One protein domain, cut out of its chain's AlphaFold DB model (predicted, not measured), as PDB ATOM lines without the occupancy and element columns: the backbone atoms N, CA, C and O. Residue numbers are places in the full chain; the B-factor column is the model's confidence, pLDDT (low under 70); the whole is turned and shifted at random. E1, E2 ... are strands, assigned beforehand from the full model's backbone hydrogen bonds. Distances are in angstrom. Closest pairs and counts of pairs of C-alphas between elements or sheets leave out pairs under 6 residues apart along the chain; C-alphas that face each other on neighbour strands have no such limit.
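This is residues 2 to 91 of the 219 residues of the protein "Sarcoglycan beta" of Phyllostomus discolor (pale spear-nosed bat) (UniProt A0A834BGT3). Little here is regular structure: looping residues 2 to 44 make one end, a three-strand sheet, E1-E2-E3, sits midway, and a separate hairpin, E4 and E5, lies toward the other end. The 90 printed residues include no named helix and five strands, E1 to E5 in chain order, antiparallel in both sheets; the class is all strand. The whole is loose, radius of gyration of the C-alphas 15.3 A, spanning 44 by 31 by 24 A.

Look at residues 19 to 20, paired parallel with 46 to 47 of E1, residues 45 to 49. E1 and E2, residues 52 to 57, form a hairpin at 179 degrees, with N 47 and O 54 2.9 A apart. E2 and E3, residues 60 to 64, form another at 177 degrees, N 55 and O 62 2.8 A apart, completing a meander, successive antiparallel neighbours. E3 is apart from E4, residues 70 to 72, whose hairpin with E5, residues 79 to 82, has N 71 and O 81 2.8 A apart.

Find C-alpha 45 at (67.736, 73.134, 123.233), where E1 begins; E2 is 16.4 A long. E5 ends at C-alpha 82, (51.141, 57.207, 119.629).

The printed part has no cut. Find pLDDT under 70 in 22 residues, among them 13 to 19.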
ATOM      1  N   GLU A   2      85.529  64.670 118.931       76.25
ATOM      2  CA  GLU A   2      86.067  63.526 118.182       76.25
ATOM      3  C   GLU A   2      85.042  63.105 117.128       76.25
ATOM      4  O   GLU A   2      83.877  62.891 117.460       76.25
ATOM      5  N   PHE A   3      85.475  63.024 115.872       71.88
ATOM      6  CA  PHE A   3      84.683  62.490 114.769       71.88
ATOM      7  C   PHE A   3      85.112  61.051 114.513       71.88
ATOM      8  O   PHE A   3      86.293  60.783 114.303       71.88
ATOM      9  N   HIS A   4      84.154  60.132 114.541       72.44
ATOM     10  CA  HIS A   4      84.366  58.759 114.101       72.44
ATOM     11  C   HIS A   4      84.013  58.623 112.619       72.44
ATOM     12  O   HIS A   4      83.076  59.260 112.139       72.44
ATOM     13  N   GLU A   5      84.696  57.715 111.919       71.00
ATOM     14  CA  GLU A   5      84.412  57.381 110.512       71.00
ATOM     15  C   GLU A   5      82.969  56.898 110.284       71.00
ATOM     16  O   GLU A   5      82.434  57.034 109.190       71.00
ATOM     17  N   SER A   6      82.298  56.407 111.331       72.38
ATOM     18  CA  SER A   6      80.879  56.035 111.303       72.38
ATOM     19  C   SER A   6      79.903  57.222 111.257       72.38
ATOM     20  O   SER A   6      78.693  57.009 111.298       72.38
ATOM     21  N   GLY A   7      80.395  58.466 111.238       66.44
ATOM     22  CA  GLY A   7      79.571  59.676 111.335       66.44
ATOM     23  C   GLY A   7      79.152  60.032 112.767       66.44
ATOM     24  O   GLY A   7      78.384  60.969 112.971       66.44
ATOM     25  N   LEU A   8      79.659  59.310 113.775       68.81
ATOM     26  CA  LEU A   8      79.413  59.616 115.184       68.81
ATOM     27  C   LEU A   8      80.267  60.815 115.626       68.81
ATOM     28  O   LEU A   8      81.499  60.746 115.638       68.81
ATOM     29  N   LEU A   9      79.597  61.883 116.064       72.50
ATOM     30  CA  LEU A   9      80.224  63.034 116.705       72.50
ATOM     31  C   LEU A   9      80.234  62.859 118.225       72.50
ATOM     32  O   LEU A   9      79.182  62.770 118.858       72.50
ATOM     33  N   ARG A  10      81.425  62.841 118.826       71.81
ATOM     34  CA  ARG A  10      81.606  62.719 120.274       71.81
ATOM     35  C   ARG A  10      82.148  64.007 120.890       71.81
ATOM     36  O   ARG A  10      83.240  64.487 120.570       71.81
ATOM     37  N   PHE A  11      81.424  64.512 121.881       73.62
ATOM     38  CA  PHE A  11      81.868  65.609 122.735       73.62
ATOM     39  C   PHE A  11      82.592  65.032 123.956       73.62
ATOM     40  O   PHE A  11      82.050  64.211 124.688       73.62
ATOM     41  N   LYS A  12      83.862  65.413 124.143       70.56
ATOM     42  CA  LYS A  12      84.705  64.947 125.263       70.56
ATOM     43  C   LYS A  12      84.675  65.904 126.466       70.56
ATOM     44  O   LYS A  12      85.287  65.607 127.485       70.56
ATOM     45  N   GLN A  13      84.005  67.048 126.329       68.81
ATOM     46  CA  GLN A  13      83.910  68.129 127.312       68.81
ATOM     47  C   GLN A  13      82.513  68.760 127.240       68.81
ATOM     48  O   GLN A  13      81.798  68.553 126.254       68.81
ATOM     49  N   VAL A  14      82.149  69.543 128.263       65.19
ATOM     50  CA  VAL A  14      80.935  70.375 128.254       65.19
ATOM     51  C   VAL A  14      80.936  71.222 126.985       65.19
ATOM     52  O   VAL A  14      81.935  71.858 126.661       65.19
ATOM     53  N   SER A  15      79.842  71.161 126.237       65.56
ATOM     54  CA  SER A  15      79.706  71.833 124.948       65.56
ATOM     55  C   SER A  15      78.370  72.559 124.929       65.56
ATOM     56  O   SER A  15      77.339  71.942 125.196       65.56
ATOM     57  N   ASP A  16      78.403  73.858 124.643       64.25
ATOM     58  CA  ASP A  16      77.201  74.660 124.431       64.25
ATOM     59  C   ASP A  16      76.735  74.447 122.987       64.25
ATOM     60  O   ASP A  16      77.453  74.757 122.035       64.25
ATOM     61  N   MET A  17      75.572  73.821 122.822       65.44
ATOM     62  CA  MET A  17      74.992  73.523 121.518       65.44
ATOM     63  C   MET A  17      73.648  74.233 121.413       65.44
ATOM     64  O   MET A  17      72.690  73.834 122.069       65.44
ATOM     65  N   GLY A  18      73.571  75.264 120.568       66.38
ATOM     66  CA  GLY A  18      72.320  75.983 120.317       66.38
ATOM     67  C   GLY A  18      71.306  75.147 119.526       66.38
ATOM     68  O   GLY A  18      70.192  74.909 119.987       66.38
ATOM     69  N   VAL A  19      71.686  74.664 118.337       67.06
ATOM     70  CA  VAL A  19      70.808  73.866 117.460       67.06
ATOM     71  C   VAL A  19      71.564  72.652 116.932       67.06
ATOM     72  O   VAL A  19      72.675  72.782 116.420       67.06
ATOM     73  N   ILE A  20      70.955  71.469 117.041       71.56
ATOM     74  CA  ILE A  20      71.508  70.218 116.514       71.56
ATOM     75  C   ILE A  20      70.668  69.798 115.308       71.56
ATOM     76  O   ILE A  20      69.461  69.573 115.434       71.56
ATOM     77  N   HIS A  21      71.319  69.660 114.153       70.25
ATOM     78  CA  HIS A  21      70.717  69.185 112.905       70.25
ATOM     79  C   HIS A  21      71.166  67.745 112.607       70.25
ATOM     80  O   HIS A  21      72.115  67.547 111.845       70.25
ATOM     81  N   PRO A  22      70.543  66.722 113.220       67.38
ATOM     82  CA  PRO A  22      70.847  65.338 112.885       67.38
ATOM     83  C   PRO A  22      70.466  65.058 111.424       67.38
ATOM     84  O   PRO A  22      69.327  65.268 111.007       67.38
ATOM     85  N   LEU A  23      71.425  64.563 110.638       67.12
ATOM     86  CA  LEU A  23      71.171  64.053 109.289       67.12
ATOM     87  C   LEU A  23      70.416  62.714 109.362       67.12
ATOM     88  O   LEU A  23      70.337  62.088 110.422       67.12
ATOM     89  N   TYR A  24      69.873  62.248 108.236       60.06
ATOM     90  CA  TYR A  24      69.134  60.983 108.154       60.06
ATOM     91  C   TYR A  24      69.904  59.818 108.816       60.06
ATOM     92  O   TYR A  24      71.055  59.566 108.468       60.06
ATOM     93  N   LYS A  25      69.261  59.127 109.775       63.31
ATOM     94  CA  LYS A  25      69.822  58.046 110.622       63.31
ATOM     95  C   LYS A  25      70.931  58.448 111.616       63.31
ATOM     96  O   LYS A  25      71.665  57.581 112.082       63.31
ATOM     97  N   SER A  26      71.051  59.725 111.980       66.12
ATOM     98  CA  SER A  26      71.995  60.150 113.026       66.12
ATOM     99  C   SER A  26      71.455  59.871 114.428       66.12
ATOM    100  O   SER A  26      70.270  60.071 114.697       66.12
ATOM    101  N   THR A  27      72.340  59.485 115.343       66.50
ATOM    102  CA  THR A  27      72.000  59.222 116.746       66.50
ATOM    103  C   THR A  27      72.720  60.223 117.639       66.50
ATOM    104  O   THR A  27      73.936  60.384 117.535       66.50
ATOM    105  N   VAL A  28      71.990  60.866 118.551       72.00
ATOM    106  CA  VAL A  28      72.578  61.658 119.640       72.00
ATOM    107  C   VAL A  28      72.457  60.838 120.923       72.00
ATOM    108  O   VAL A  28      71.361  60.421 121.285       72.00
ATOM    109  N   GLY A  29      73.577  60.565 121.592       71.56
ATOM    110  CA  GLY A  29      73.610  59.674 122.753       71.56
ATOM    111  C   GLY A  29      74.775  59.960 123.700       71.56
ATOM    112  O   GLY A  29      75.777  60.560 123.312       71.56
ATOM    113  N   GLY A  30      74.617  59.545 124.958       70.38
ATOM    114  CA  GLY A  30      75.635  59.646 126.007       70.38
ATOM    115  C   GLY A  30      76.545  58.418 126.071       70.38
ATOM    116  O   GLY A  30      76.448  57.499 125.254       70.38
ATOM    117  N   ARG A  31      77.449  58.385 127.056       71.75
ATOM    118  CA  ARG A  31      78.258  57.189 127.334       71.75
ATOM    119  C   ARG A  31      77.388  56.064 127.893       71.75
ATOM    120  O   ARG A  31      76.342  56.287 128.495       71.75
ATOM    121  N   ARG A  32      77.855  54.826 127.716       75.62
ATOM    122  CA  ARG A  32      77.222  53.650 128.319       75.62
ATOM    123  C   ARG A  32      77.171  53.831 129.839       75.62
ATOM    124  O   ARG A  32      78.209  54.060 130.448       75.62
ATOM    125  N   ASN A  33      75.982  53.673 130.421       76.50
ATOM    126  CA  ASN A  33      75.698  53.852 131.852       76.50
ATOM    127  C   ASN A  33      75.905  55.283 132.385       76.50
ATOM    128  O   ASN A  33      75.967  55.473 133.597       76.50
ATOM    129  N   GLU A  34      75.982  56.284 131.510       77.31
ATOM    130  CA  GLU A  34      76.006  57.693 131.895       77.31
ATOM    131  C   GLU A  34      74.835  58.427 131.236       77.31
ATOM    132  O   GLU A  34      74.459  58.148 130.094       77.31
ATOM    133  N   ASN A  35      74.260  59.398 131.944       64.38
ATOM    134  CA  ASN A  35      73.218  60.242 131.378       64.38
ATOM    135  C   ASN A  35      73.826  61.189 130.334       64.38
ATOM    136  O   ASN A  35      74.830  61.853 130.594       64.38
ATOM    137  N   LEU A  36      73.188  61.300 129.168       72.62
ATOM    138  CA  LEU A  36      73.451  62.408 128.253       72.62
ATOM    139  C   LEU A  36      72.884  63.688 128.875       72.62
ATOM    140  O   LEU A  36      71.669  63.849 128.958       72.62
ATOM    141  N   VAL A  37      73.760  64.589 129.314       71.38
ATOM    142  CA  VAL A  37      73.366  65.897 129.848       71.38
ATOM    143  C   VAL A  37      73.550  66.946 128.758       71.38
ATOM    144  O   VAL A  37      74.666  67.164 128.292       71.38
ATOM    145  N   ILE A  38      72.458  67.596 128.357       72.12
ATOM    146  CA  ILE A  38      72.478  68.742 127.444       72.12
ATOM    147  C   ILE A  38      71.855  69.920 128.190       72.12
ATOM    148  O   ILE A  38      70.756  69.798 128.730       72.12
ATOM    149  N   THR A  39      72.566  71.043 128.252       71.50
ATOM    150  CA  THR A  39      72.154  72.243 128.991       71.50
ATOM    151  C   THR A  39      72.118  73.439 128.052       71.50
ATOM    152  O   THR A  39      73.114  73.718 127.394       71.50
ATOM    153  N   GLY A  40      70.992  74.153 128.022       71.25
ATOM    154  CA  GLY A  40      70.862  75.454 127.369       71.25
ATOM    155  C   GLY A  40      70.836  76.563 128.419       71.25
ATOM    156  O   GLY A  40      69.990  76.559 129.314       71.25
ATOM    157  N   ASN A  41      71.757  77.521 128.328       73.38
ATOM    158  CA  ASN A  41      71.824  78.657 129.248       73.38
ATOM    159  C   ASN A  41      70.877  79.771 128.785       73.38
ATOM    160  O   ASN A  41      71.253  80.612 127.972       73.38
ATOM    161  N   ASN A  42      69.633  79.770 129.283       74.44
ATOM    162  CA  ASN A  42      68.560  80.684 128.843       74.44
ATOM    163  C   ASN A  42      68.258  80.634 127.329       74.44
ATOM    164  O   ASN A  42      67.592  81.524 126.804       74.44
ATOM    165  N   GLN A  43      68.699  79.582 126.639       78.75
ATOM    166  CA  GLN A  43      68.359  79.304 125.248       78.75
ATOM    167  C   GLN A  43      67.688  77.931 125.140       78.75
ATOM    168  O   GLN A  43      68.043  77.025 125.900       78.75
ATOM    169  N   PRO A  44      66.706  77.768 124.235       80.62
ATOM    170  CA  PRO A  44      66.076  76.478 124.006       80.62
ATOM    171  C   PRO A  44      67.076  75.484 123.417       80.62
ATOM    172  O   PRO A  44      67.798  75.815 122.480       80.62
ATOM    173  N   ILE A  45      67.055  74.244 123.906       83.69
ATOM    174  CA  ILE A  45      67.736  73.134 123.233       83.69
ATOM    175  C   ILE A  45      66.795  72.627 122.147       83.69
ATOM    176  O   ILE A  45      65.709  72.132 122.461       83.69
ATOM    177  N   VAL A  46      67.207  72.746 120.884       83.50
ATOM    178  CA  VAL A  46      66.387  72.357 119.733       83.50
ATOM    179  C   VAL A  46      67.038  71.216 118.955       83.50
ATOM    180  O   VAL A  46      68.121  71.367 118.388       83.50
ATOM    181  N   PHE A  47      66.321  70.098 118.866       81.75
ATOM    182  CA  PHE A  47      66.570  69.037 117.896       81.75
ATOM    183  C   PHE A  47      65.569  69.189 116.759       81.75
ATOM    184  O   PHE A  47      64.360  69.163 117.000       81.75
ATOM    185  N   GLN A  48      66.053  69.349 115.530       82.62
ATOM    186  CA  GLN A  48      65.183  69.545 114.374       82.62
ATOM    187  C   GLN A  48      65.630  68.695 113.188       82.62
ATOM    188  O   GLN A  48      66.790  68.749 112.776       82.62
ATOM    189  N   GLN A  49      64.681  67.963 112.605       77.50
ATOM    190  CA  GLN A  49      64.850  67.222 111.360       77.50
ATOM    191  C   GLN A  49      63.680  67.558 110.427       77.50
ATOM    192  O   GLN A  49      62.552  67.132 110.656       77.50
ATOM    193  N   GLY A  50      63.945  68.349 109.383       80.19
ATOM    194  CA  GLY A  50      62.882  68.892 108.534       80.19
ATOM    195  C   GLY A  50      61.931  69.774 109.347       80.19
ATOM    196  O   GLY A  50      62.360  70.758 109.958       80.19
ATOM    197  N   THR A  51      60.654  69.404 109.362       80.94
ATOM    198  CA  THR A  51      59.582  70.075 110.110       80.94
ATOM    199  C   THR A  51      59.359  69.501 111.512       80.94
ATOM    200  O   THR A  51      58.791  70.175 112.372       80.94
ATOM    201  N   THR A  52      59.889  68.308 111.799       82.94
ATOM    202  CA  THR A  52      59.835  67.705 113.133       82.94
ATOM    203  C   THR A  52      60.830  68.386 114.072       82.94
ATOM    204  O   THR A  52      62.022  68.493 113.767       82.94
ATOM    205  N   LYS A  53      60.353  68.833 115.237       87.31
ATOM    206  CA  LYS A  53      61.114  69.616 116.217       87.31
ATOM    207  C   LYS A  53      60.842  69.149 117.647       87.31
ATOM    208  O   LYS A  53      59.697  69.136 118.086       87.31
ATOM    209  N   LEU A  54      61.900  68.865 118.401       86.88
ATOM    210  CA  LEU A  54      61.890  68.752 119.862       86.88
ATOM    211  C   LEU A  54      62.605  69.980 120.439       86.88
ATOM    212  O   LEU A  54      63.768  70.219 120.131       86.88
ATOM    213  N   SER A  55      61.908  70.758 121.264       88.00
ATOM    214  CA  SER A  55      62.410  71.977 121.905       88.00
ATOM    215  C   SER A  55      62.248  71.873 123.413       88.00
ATOM    216  O   SER A  55      61.132  71.673 123.891       88.00
ATOM    217  N   VAL A  56      63.338  72.030 124.157       86.50
ATOM    218  CA  VAL A  56      63.325  72.073 125.625       86.50
ATOM    219  C   VAL A  56      63.689  73.486 126.076       86.50
ATOM    220  O   VAL A  56      64.802  73.956 125.850       86.50
ATOM    221  N   GLU A  57      62.733  74.164 126.702       85.31
ATOM    222  CA  GLU A  57      62.821  75.508 127.276       85.31
ATOM    223  C   GLU A  57      62.674  75.439 128.804       85.31
ATOM    224  O   GLU A  57      62.183  74.452 129.352       85.31
ATOM    225  N   LYS A  58      63.018  76.527 129.507       82.81
ATOM    226  CA  LYS A  58      62.997  76.597 130.982       82.81
ATOM    227  C   LYS A  58      61.689  76.103 131.620       82.81
ATOM    228  O   LYS A  58      61.732  75.458 132.660       82.81
ATOM    229  N   ASN A  59      60.548  76.407 131.001       84.88
ATOM    230  CA  ASN A  59      59.215  76.104 131.536       84.88
ATOM    231  C   ASN A  59      58.354  75.271 130.571       84.88
ATOM    232  O   ASN A  59      57.147  75.154 130.774       84.88
ATOM    233  N   LYS A  60      58.931  74.761 129.476       82.88
ATOM    234  CA  LYS A  60      58.164  74.140 128.394       82.88
ATOM    235  C   LYS A  60      59.012  73.124 127.642       82.88
ATOM    236  O   LYS A  60      60.097  73.448 127.180       82.88
ATOM    237  N   THR A  61      58.459  71.942 127.415       83.81
ATOM    238  CA  THR A  61      58.958  71.014 126.396       83.81
ATOM    239  C   THR A  61      57.935  70.961 125.272       83.81
ATOM    240  O   THR A  61      56.755  70.728 125.520       83.81
ATOM    241  N   SER A  62      58.369  71.220 124.043       85.56
ATOM    242  CA  SER A  62      57.532  71.195 122.844       85.56
ATOM    243  C   SER A  62      58.028  70.106 121.913       85.56
ATOM    244  O   SER A  62      59.211  70.075 121.586       85.56
ATOM    245  N   ILE A  63      57.120  69.252 121.456       86.19
ATOM    246  CA  ILE A  63      57.387  68.291 120.390       86.19
ATOM    247  C   ILE A  63      56.401  68.604 119.272       86.19
ATOM    248  O   ILE A  63      55.206  68.760 119.517       86.19
ATOM    249  N   THR A  64      56.916  68.782 118.066       85.56
ATOM    250  CA  THR A  64      56.153  69.137 116.871       85.56
ATOM    251  C   THR A  64      56.551  68.173 115.769       85.56
ATOM    252  O   THR A  64      57.735  67.904 115.594       85.56
ATOM    253  N   SER A  65      55.570  67.627 115.063       82.38
ATOM    254  CA  SER A  65      55.743  66.705 113.943       82.38
ATOM    255  C   SER A  65      54.574  66.927 112.993       82.38
ATOM    256  O   SER A  65      53.448  67.069 113.468       82.38
ATOM    257  N   ASP A  66      54.834  66.967 111.687       74.31
ATOM    258  CA  ASP A  66      53.780  67.145 110.674       74.31
ATOM    259  C   ASP A  66      52.979  65.864 110.432       74.31
ATOM    260  O   ASP A  66      51.858  65.911 109.942       74.31
ATOM    261  N   ILE A  67      53.588  64.720 110.743       74.81
ATOM    262  CA  ILE A  67      53.034  63.391 110.497       74.81
ATOM    263  C   ILE A  67      52.458  62.900 111.826       74.81
ATOM    264  O   ILE A  67      51.283  63.040 112.121       74.81
ATOM    265  N   GLY A  68      53.299  62.427 112.735       76.62
ATOM    266  CA  GLY A  68      52.842  62.003 114.051       76.62
ATOM    267  C   GLY A  68      53.996  61.800 115.009       76.62
ATOM    268  O   GLY A  68      55.157  62.053 114.676       76.62
ATOM    269  N   MET A  69      53.675  61.354 116.217       79.38
ATOM    270  CA  MET A  69      54.647  61.054 117.259       79.38
ATOM    271  C   MET A  69      54.329  59.707 117.890       79.38
ATOM    272  O   MET A  69      53.178  59.422 118.208       79.38
ATOM    273  N   GLN A  70      55.368  58.914 118.126       79.38
ATOM    274  CA  GLN A  70      55.279  57.632 118.808       79.38
ATOM    275  C   GLN A  70      56.332  57.582 119.914       79.38
ATOM    276  O   GLN A  70      57.513  57.828 119.679       79.38
ATOM    277  N   PHE A  71      55.900  57.248 121.123       81.38
ATOM    278  CA  PHE A  71      56.752  56.963 122.266       81.38
ATOM    279  C   PHE A  71      56.651  55.473 122.535       81.38
ATOM    280  O   PHE A  71      55.560  54.946 122.750       81.38
ATOM    281  N   PHE A  72      57.788  54.797 122.535       81.75
ATOM    282  CA  PHE A  72      57.881  53.380 122.842       81.75
ATOM    283  C   PHE A  72      58.940  53.156 123.917       81.75
ATOM    284  O   PHE A  72      59.894  53.925 124.046       81.75
ATOM    285  N   ASP A  73      58.767  52.106 124.711       82.12
ATOM    286  CA  ASP A  73      59.794  51.656 125.638       82.12
ATOM    287  C   ASP A  73      60.939  51.023 124.829       82.12
ATOM    288  O   ASP A  73      60.723  50.010 124.163       82.12
ATOM    289  N   PRO A  74      62.170  51.558 124.883       79.81
ATOM    290  CA  PRO A  74      63.278  51.039 124.085       79.81
ATOM    291  C   PRO A  74      63.680  49.604 124.458       79.81
ATOM    292  O   PRO A  74      64.304  48.926 123.644       79.81
ATOM    293  N   ARG A  75      63.343  49.120 125.664       85.00
ATOM    294  CA  ARG A  75      63.686  47.758 126.113       85.00
ATOM    295  C   ARG A  75      62.710  46.717 125.590       85.00
ATOM    296  O   ARG A  75      63.132  45.652 125.155       85.00
ATOM    297  N   THR A  76      61.421  47.020 125.662       91.44
ATOM    298  CA  THR A  76      60.353  46.092 125.272       91.44
ATOM    299  C   THR A  76      59.857  46.321 123.848       91.44
ATOM    300  O   THR A  76      59.164  45.465 123.315       91.44
ATOM    301  N   GLN A  77      60.214  47.455 123.234       86.06
ATOM    302  CA  GLN A  77      59.667  47.955 121.968       86.06
ATOM    303  C   GLN A  77      58.144  48.178 122.008       86.06
ATOM    304  O   GLN A  77      57.509  48.369 120.973       86.06
ATOM    305  N   ASN A  78      57.546  48.203 123.205       84.81
ATOM    306  CA  ASN A  78      56.121  48.442 123.374       84.81
ATOM    307  C   ASN A  78      55.801  49.924 123.209       84.81
ATOM    308  O   ASN A  78      56.433  50.780 123.827       84.81
ATOM    309  N   ILE A  79      54.768  50.219 122.427       80.44
ATOM    310  CA  ILE A  79      54.256  51.574 122.234       80.44
ATOM    311  C   ILE A  79      53.560  52.016 123.522       80.44
ATOM    312  O   ILE A  79      52.579  51.413 123.947       80.44
ATOM    313  N   LEU A  80      54.074  53.075 124.140       79.50
ATOM    314  CA  LEU A  80      53.495  53.697 125.331       79.50
ATOM    315  C   LEU A  80      52.463  54.764 124.954       79.50
ATOM    316  O   LEU A  80      51.469  54.951 125.651       79.50
ATOM    317  N   PHE A  81      52.716  55.473 123.854       76.56
ATOM    318  CA  PHE A  81      51.853  56.519 123.319       76.56
ATOM    319  C   PHE A  81      52.094  56.644 121.818       76.56
ATOM    320  O   PHE A  81      53.235  56.602 121.368       76.56
ATOM    321  N   SER A  82      51.042  56.846 121.040       77.38
ATOM    322  CA  SER A  82      51.141  57.207 119.629       77.38
ATOM    323  C   SER A  82      50.039  58.203 119.315       77.38
ATOM    324  O   SER A  82      48.947  58.095 119.866       77.38
ATOM    325  N   THR A  83      50.309  59.159 118.434       72.44
ATOM    326  CA  THR A  83      49.271  60.038 117.883       72.44
ATOM    327  C   THR A  83      48.508  59.396 116.718       72.44
ATOM    328  O   THR A  83      47.778  60.116 116.056       72.44
ATOM    329  N   ASP A  84      48.738  58.100 116.450       66.31
ATOM    330  CA  ASP A  84      48.124  57.269 115.398       66.31
ATOM    331  C   ASP A  84      47.811  58.036 114.102       66.31
ATOM    332  O   ASP A  84      46.670  58.312 113.736       66.31
ATOM    333  N   TYR A  85      48.884  58.443 113.422       62.25
ATOM    334  CA  TYR A  85      48.788  59.283 112.231       62.25
ATOM    335  C   TYR A  85      47.988  58.638 111.095       62.25
ATOM    336  O   TYR A  85      47.296  59.341 110.369       62.25
ATOM    337  N   GLU A  86      48.072  57.315 110.925       66.69
ATOM    338  CA  GLU A  86      47.399  56.651 109.805       66.69
ATOM    339  C   GLU A  86      45.875  56.770 109.908       66.69
ATOM    340  O   GLU A  86      45.204  56.956 108.892       66.69
ATOM    341  N   THR A  87      45.330  56.743 111.124       68.75
ATOM    342  CA  THR A  87      43.887  56.868 111.369       68.75
ATOM    343  C   THR A  87      43.444  58.315 111.590       68.75
ATOM    344  O   THR A  87      42.254  58.597 111.492       68.75
ATOM    345  N   HIS A  88      44.379  59.246 111.833       65.88
ATOM    346  CA  HIS A  88      44.100  60.606 112.327       65.88
ATOM    347  C   HIS A  88      43.310  60.602 113.652       65.88
ATOM    348  O   HIS A  88      42.667  61.594 114.007       65.88
ATOM    349  N   GLU A  89      43.353  59.498 114.405       66.88
ATOM    350  CA  GLU A  89      42.610  59.338 115.651       66.88
ATOM    351  C   GLU A  89      43.546  59.410 116.860       66.88
ATOM    352  O   GLU A  89      44.462  58.616 117.049       66.88
ATOM    353  N   PHE A  90      43.287  60.359 117.759       74.12
ATOM    354  CA  PHE A  90      43.981  60.396 119.038       74.12
ATOM    355  C   PHE A  90      43.298  59.463 120.047       74.12
ATOM    356  O   PHE A  90      42.351  59.853 120.737       74.12
ATOM    357  N   HIS A  91      43.793  58.230 120.156       73.19
ATOM    358  CA  HIS A  91      43.332  57.283 121.169       73.19
ATOM    359  C   HIS A  91      44.012  57.518 122.522       73.19
ATOM    360  O   HIS A  91      45.235  57.620 122.630       73.19
TER     361      HIS A  91